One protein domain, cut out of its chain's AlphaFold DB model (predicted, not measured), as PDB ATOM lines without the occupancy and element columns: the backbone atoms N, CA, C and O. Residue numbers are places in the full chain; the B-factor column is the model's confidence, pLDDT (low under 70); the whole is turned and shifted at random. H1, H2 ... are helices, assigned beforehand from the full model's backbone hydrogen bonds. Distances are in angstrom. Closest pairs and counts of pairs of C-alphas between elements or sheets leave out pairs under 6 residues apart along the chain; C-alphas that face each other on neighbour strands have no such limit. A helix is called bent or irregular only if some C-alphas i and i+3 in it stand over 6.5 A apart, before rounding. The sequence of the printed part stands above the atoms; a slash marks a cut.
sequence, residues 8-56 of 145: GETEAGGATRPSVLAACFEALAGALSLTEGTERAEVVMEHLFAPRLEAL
ATOM      1  N   GLY A   8     133.158  94.245  77.647       90.81
ATOM      2  CA  GLY A   8     131.689  94.232  77.593       90.81
ATOM      3  C   GLY A   8     131.045  95.473  78.219       90.81
ATOM      4  O   GLY A   8     130.099  96.025  77.673       90.81
ATOM      5  N   GLU A   9     131.607  95.987  79.316       90.25
ATOM      6  CA  GLU A   9     131.115  97.212  79.963       90.25
ATOM      7  C   GLU A   9     131.409  98.464  79.116       90.25
ATOM      8  O   GLU A   9     130.626  99.409  79.079       90.25
ATOM      9  N   THR A  10     132.522  98.464  78.381       88.88
ATOM     10  CA  THR A  10     132.845  99.531  77.427       88.88
ATOM     11  C   THR A  10     131.875  99.538  76.250       88.88
ATOM     12  O   THR A  10     131.387 100.604  75.879       88.88
ATOM     13  N   GLU A  11     131.593  98.364  75.681       88.75
ATOM     14  CA  GLU A  11     130.662  98.183  74.561       88.75
ATOM     15  C   GLU A  11     129.219  98.542  74.962       88.75
ATOM     16  O   GLU A  11     128.503  99.159  74.180       88.75
ATOM     17  N   ALA A  12     128.829  98.277  76.214       86.94
ATOM     18  CA  ALA A  12     127.539  98.669  76.788       86.94
ATOM     19  C   ALA A  12     127.448 100.151  77.220       86.94
ATOM     20  O   ALA A  12     126.465 100.553  77.846       86.94
ATOM     21  N   GLY A  13     128.462 100.976  76.932       88.00
ATOM     22  CA  GLY A  13     128.441 102.407  77.250       88.00
ATOM     23  C   GLY A  13     128.647 102.742  78.733       88.00
ATOM     24  O   GLY A  13     128.304 103.838  79.171       88.00
ATOM     25  N   GLY A  14     129.243 101.848  79.525       88.25
ATOM     26  CA  GLY A  14     129.415 102.024  80.971       88.25
ATOM     27  C   GLY A  14     130.108 103.324  81.385       88.25
ATOM     28  O   GLY A  14     129.801 103.880  82.432       88.25
ATOM     29  N   ALA A  15     130.987 103.873  80.541       87.44
ATOM     30  CA  ALA A  15     131.714 105.114  80.829       87.44
ATOM     31  C   ALA A  15     130.822 106.367  80.905       87.44
ATOM     32  O   ALA A  15     131.287 107.396  81.389       87.44
ATOM     33  N   THR A  16     129.583 106.301  80.418       90.12
ATOM     34  CA  THR A  16     128.591 107.385  80.518       90.12
ATOM     35  C   THR A  16     127.379 106.985  81.357       90.12
ATOM     36  O   THR A  16     126.493 107.808  81.579       90.12
ATOM     37  N   ARG A  17     127.323 105.738  81.846       92.94
ATOM     38  CA  ARG A  17     126.196 105.236  82.631       92.94
ATOM     39  C   ARG A  17     126.210 105.874  84.027       92.94
ATOM     40  O   ARG A  17     127.182 105.666  84.756       92.94
ATOM     41  N   PRO A  18     125.138 106.574  84.454       90.94
ATOM     42  CA  PRO A  18     125.115 107.265  85.744       90.94
ATOM     43  C   PRO A  18     125.446 106.364  86.938       90.94
ATOM     44  O   PRO A  18     126.201 106.772  87.811       90.94
ATOM     45  N   SER A  19     124.964 105.116  86.947       89.75
ATOM     46  CA  SER A  19     125.246 104.168  88.034       89.75
ATOM     47  C   SER A  19     126.719 103.760  88.127       89.75
ATOM     48  O   SER A  19     127.228 103.577  89.226       89.75
ATOM     49  N   VAL A  20     127.428 103.656  86.996       91.19
ATOM     50  CA  VAL A  20     128.872 103.360  86.982       91.19
ATOM     51  C   VAL A  20     129.654 104.574  87.453       91.19
ATOM     52  O   VAL A  20     130.549 104.443  88.280       91.19
ATOM     53  N   LEU A  21     129.295 105.761  86.962       92.69
ATOM     54  CA  LEU A  21     129.929 107.008  87.378       92.69
ATOM     55  C   LEU A  21     129.764 107.249  88.884       92.69
ATOM     56  O   LEU A  21     130.744 107.587  89.544       92.69
ATOM     57  N   ALA A  22     128.565 107.013  89.425       92.94
ATOM     58  CA  ALA A  22     128.285 107.114  90.856       92.94
ATOM     59  C   ALA A  22     129.120 106.115  91.669       92.94
ATOM     60  O   ALA A  22     129.832 106.527  92.579       92.94
ATOM     61  N   ALA A  23     129.139 104.835  91.283       91.94
ATOM     62  CA  ALA A  23     129.944 103.823  91.968       91.94
ATOM     63  C   ALA A  23     131.450 104.148  91.939       91.94
ATOM     64  O   ALA A  23     132.155 103.969  92.930       91.94
ATOM     65  N   CYS A  24     131.964 104.662  90.817       94.25
ATOM     66  CA  CYS A  24     133.358 105.098  90.726       94.25
ATOM     67  C   CYS A  24     133.648 106.321  91.603       94.25
ATOM     68  O   CYS A  24     134.722 106.399  92.198       94.25
ATOM     69  N   PHE A  25     132.711 107.264  91.689       93.88
ATOM     70  CA  PHE A  25     132.825 108.420  92.569       93.88
ATOM     71  C   PHE A  25     132.827 108.010  94.050       93.88
ATOM     72  O   PHE A  25     133.699 108.445  94.799       93.88
ATOM     73  N   GLU A  26     131.924 107.117  94.460       94.44
ATOM     74  CA  GLU A  26     131.879 106.560  95.819       94.44
ATOM     75  C   GLU A  26     133.171 105.818  96.172       94.44
ATOM     76  O   GLU A  26     133.717 106.006  97.257       94.44
ATOM     77  N   ALA A  27     133.711 105.028  95.239       94.94
ATOM     78  CA  ALA A  27     134.985 104.345  95.435       94.94
ATOM     79  C   ALA A  27     136.147 105.334  95.634       94.94
ATOM     80  O   ALA A  27     137.002 105.109  96.491       94.94
ATOM     81  N   LEU A  28     136.170 106.441  94.884       94.50
ATOM     82  CA  LEU A  28     137.165 107.504  95.053       94.50
ATOM     83  C   LEU A  28     137.025 108.199  96.414       94.50
ATOM     84  O   LEU A  28     138.024 108.401  97.100       94.50
ATOM     85  N   ALA A  29     135.800 108.533  96.819       94.81
ATOM     86  CA  ALA A  29     135.523 109.146  98.115       94.81
ATOM     87  C   ALA A  29     135.892 108.223  99.286       94.81
ATOM     88  O   ALA A  29     136.485 108.667 100.272       94.81
ATOM     89  N   GLY A  30     135.594 106.928  99.161       95.56
ATOM     90  CA  GLY A  30     135.994 105.909 100.126       95.56
ATOM     91  C   GLY A  30     137.512 105.783 100.220       95.56
ATOM     92  O   GLY A  30     138.055 105.796 101.320       95.56
ATOM     93  N   ALA A  31     138.211 105.738  99.081       96.50
ATOM     94  CA  ALA A  31     139.672 105.713  99.057       96.50
ATOM     95  C   ALA A  31     140.273 106.953  99.735       96.50
ATOM     96  O   ALA A  31     141.133 106.798 100.596       96.50
ATOM     97  N   LEU A  32     139.769 108.152  99.421       96.62
ATOM     98  CA  LEU A  32     140.193 109.400 100.060       96.62
ATOM     99  C   LEU A  32     139.976 109.363 101.577       96.62
ATOM    100  O   LEU A  32     140.872 109.717 102.334       96.62
ATOM    101  N   SER A  33     138.811 108.887 102.020       96.12
ATOM    102  CA  SER A  33     138.492 108.760 103.447       96.12
ATOM    103  C   SER A  33     139.435 107.787 104.162       96.12
ATOM    104  O   SER A  33     139.827 108.035 105.299       96.12
ATOM    105  N   LEU A  34     139.821 106.690 103.500       96.62
ATOM    106  CA  LEU A  34     140.743 105.693 104.049       96.62
ATOM    107  C   LEU A  34     142.196 106.184 104.096       96.62
ATOM    108  O   LEU A  34     142.931 105.782 104.993       96.62
ATOM    109  N   THR A  35     142.623 107.016 103.142       96.81
ATOM    110  CA  THR A  35     144.011 107.503 103.067       96.81
ATOM    111  C   THR A  35     144.239 108.787 103.858       96.81
ATOM    112  O   THR A  35     145.279 108.931 104.492       96.81
ATOM    113  N   GLU A  36     143.281 109.713 103.831       95.81
ATOM    114  CA  GLU A  36     143.418 111.078 104.359       95.81
ATOM    115  C   GLU A  36     142.530 111.350 105.586       95.81
ATOM    116  O   GLU A  36     142.612 112.422 106.184       95.81
ATOM    117  N   GLY A  37     141.692 110.385 105.977       94.69
ATOM    118  CA  GLY A  37     140.709 110.539 107.047       94.69
ATOM    119  C   GLY A  37     139.398 111.172 106.576       94.69
ATOM    120  O   GLY A  37     139.312 111.812 105.524       94.69
ATOM    121  N   THR A  38     138.348 110.991 107.378       92.12
ATOM    122  CA  THR A  38     136.988 111.458 107.068       92.12
ATOM    123  C   THR A  38     136.884 112.979 107.020       92.12
ATOM    124  O   THR A  38     136.245 113.499 106.118       92.12
ATOM    125  N   GLU A  39     137.578 113.698 107.904       95.62
ATOM    126  CA  GLU A  39     137.554 115.169 107.959       95.62
ATOM    127  C   GLU A  39     138.047 115.805 106.647       95.62
ATOM    128  O   GLU A  39     137.433 116.725 106.108       95.62
ATOM    129  N   ARG A  40     139.143 115.286 106.072       93.56
ATOM    130  CA  ARG A  40     139.650 115.765 104.774       93.56
ATOM    131  C   ARG A  40     138.719 115.388 103.630       93.56
ATOM    132  O   ARG A  40     138.550 116.179 102.703       93.56
ATOM    133  N   ALA A  41     138.125 114.196 103.682       94.19
ATOM    134  CA  ALA A  41     137.148 113.776 102.689       94.19
ATOM    135  C   ALA A  41     135.909 114.683 102.708       94.19
ATOM    136  O   ALA A  41     135.464 115.106 101.645       94.19
ATOM    137  N   GLU A  42     135.407 115.049 103.889       93.81
ATOM    138  CA  GLU A  42     134.281 115.975 104.064       93.81
ATOM    139  C   GLU A  42     134.560 117.336 103.426       93.81
ATOM    140  O   GLU A  42     133.773 117.771 102.590       93.81
ATOM    141  N   VAL A  43     135.718 117.949 103.695       96.31
ATOM    142  CA  VAL A  43     136.101 119.237 103.079       96.31
ATOM    143  C   VAL A  43     136.106 119.159 101.549       96.31
ATOM    144  O   VAL A  43     135.624 120.066 100.866       96.31
ATOM    145  N   VAL A  44     136.634 118.069 100.980       95.75
ATOM    146  CA  VAL A  44     136.631 117.866  99.522       95.75
ATOM    147  C   VAL A  44     135.204 117.704  98.996       95.75
ATOM    148  O   VAL A  44     134.860 118.304  97.977       95.75
ATOM    149  N   MET A  45     134.362 116.927  99.677       94.94
ATOM    150  CA  MET A  45     132.965 116.731  99.286       94.94
ATOM    151  C   MET A  45     132.167 118.035  99.363       94.94
ATOM    152  O   MET A  45     131.453 118.361  98.416       94.94
ATOM    153  N   GLU A  46     132.323 118.809 100.434       94.50
ATOM    154  CA  GLU A  46     131.702 120.126 100.588       94.50
ATOM    155  C   GLU A  46     132.107 121.057  99.449       94.50
ATOM    156  O   GLU A  46     131.244 121.636  98.791       94.50
ATOM    157  N   HIS A  47     133.399 121.132  99.126       95.31
ATOM    158  CA  HIS A  47     133.875 121.964  98.024       95.31
ATOM    159  C   HIS A  47     133.281 121.551  96.664       95.31
ATOM    160  O   HIS A  47     132.990 122.397  95.817       95.31
ATOM    161  N   LEU A  48     133.076 120.249  96.444       94.00
ATOM    162  CA  LEU A  48     132.480 119.732  95.212       94.00
ATOM    163  C   LEU A  48     130.960 119.946  95.150       94.00
ATOM    164  O   LEU A  48     130.434 120.229  94.070       94.00
ATOM    165  N   PHE A  49     130.232 119.795  96.255       91.69
ATOM    166  CA  PHE A  49     128.767 119.773  96.236       91.69
ATOM    167  C   PHE A  49     128.100 121.064  96.704       91.69
ATOM    168  O   PHE A  49     127.022 121.355  96.186       91.69
ATOM    169  N   ALA A  50     128.704 121.859  97.591       89.19
ATOM    170  CA  ALA A  50     128.073 123.066  98.135       89.19
ATOM    171  C   ALA A  50     127.570 124.031  97.043       89.19
ATOM    172  O   ALA A  50     126.378 124.337  97.054       89.19
ATOM    173  N   PRO A  51     128.354 124.380  95.998       89.50
ATOM    174  CA  PRO A  51     127.864 125.278  94.945       89.50
ATOM    175  C   PRO A  51     126.694 124.695  94.142       89.50
ATOM    176  O   PRO A  51     125.874 125.423  93.591       89.50
ATOM    177  N   ARG A  52     126.621 123.361  94.036       86.31
ATOM    178  CA  ARG A  52     125.541 122.668  93.324       86.31
ATOM    179  C   ARG A  52     124.280 122.623  94.169       86.31
ATOM    180  O   ARG A  52     123.206 122.819  93.624       86.31
ATOM    181  N   LEU A  53     124.416 122.375  95.470       81.75
ATOM    182  CA  LEU A  53     123.307 122.354  96.421       81.75
ATOM    183  C   LEU A  53     122.690 123.743  96.589       81.75
ATOM    184  O   LEU A  53     121.472 123.857  96.578       81.75
ATOM    185  N   GLU A  54     123.508 124.792  96.668       84.19
ATOM    186  CA  GLU A  54     123.040 126.186  96.721       84.19
ATOM    187  C   GLU A  54     122.267 126.597  95.460       84.19
ATOM    188  O   GLU A  54     121.359 127.420  95.524       84.19
ATOM    189  N   ALA A  55     122.607 126.007  94.311       81.94
ATOM    190  CA  ALA A  55     121.923 126.244  93.045       81.94
ATOM    191  C   ALA A  55     120.635 125.415  92.871       81.94
ATOM    192  O   ALA A  55     119.908 125.629  91.898       81.94
ATOM    193  N   LEU A  56     120.354 124.455  93.761       75.06
ATOM    194  CA  LEU A  56     119.120 123.677  93.719       75.06
ATOM    195  C   LEU A  56     117.987 124.450  94.391       75.06
ATOM    196  O   LEU A  56     118.081 124.854  95.547       75.06
TER     197      LEU A  56
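This is residues 8 to 56 of the 145 residues of the protein "Ribonuclease III" of Actinobacteria bacterium (UniProt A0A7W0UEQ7). Two long helices, H2 and H3, meet near their ends as an open V, a helical hairpin whose arms spread apart from a tight turn at Gly 37. A one-turn helix, H1, lies beyond the far end of H2, on a link whose residues 12 to 16 stick out. The printed part has 49 residues with three named helices, H1, H2 and H3 in chain order, and no named strand; the class is all helix. The whole is loose, with a radius of gyration of the C-alphas of 13.6 A, and flat, spanning 38 by 31 by 9 A.

H1, residues 8 to 11, is apart from H2, residues 18 to 36, and from H3, residues 38 to 54. H2 and H3 form a helical hairpin and touch, through residues 29 to 33 of H2 and 38 to 41 of H3 alone. Their closest C-alphas are those of Ser 33 and Ala 41, 5.2 A apart. They run opposite ways at a steep tilt of 39 degrees. Every O i to N i+4 pair is within hydrogen-bond range in H2, and 11 of 13 are in H3; H1 is too short for such a pair.

H1 begins at C-alpha 8, (131.689, 94.232, 77.593). H2 starts at C-alpha 18, (125.115, 107.265, 85.744), and is 26.4 A long. H3 is 22.8 A long and ends at C-alpha 54, (123.040, 126.186, 96.721). H3 is irregular, with C-alphas 48 and 51 being 7.2 A apart, and has a kink of 41 degrees near residue 48.

The two C-alphas farthest apart, those of Gly 8 and Glu 54, are 38.2 A apart. Residues 10 to 16, 21 to 27 and 46 to 56 stand free. The link from H1 to H2 is short and that from H2 to H3 is tight. The printed part has no cut, its mean pLDDT is 91.8, and no printed residue is under 70.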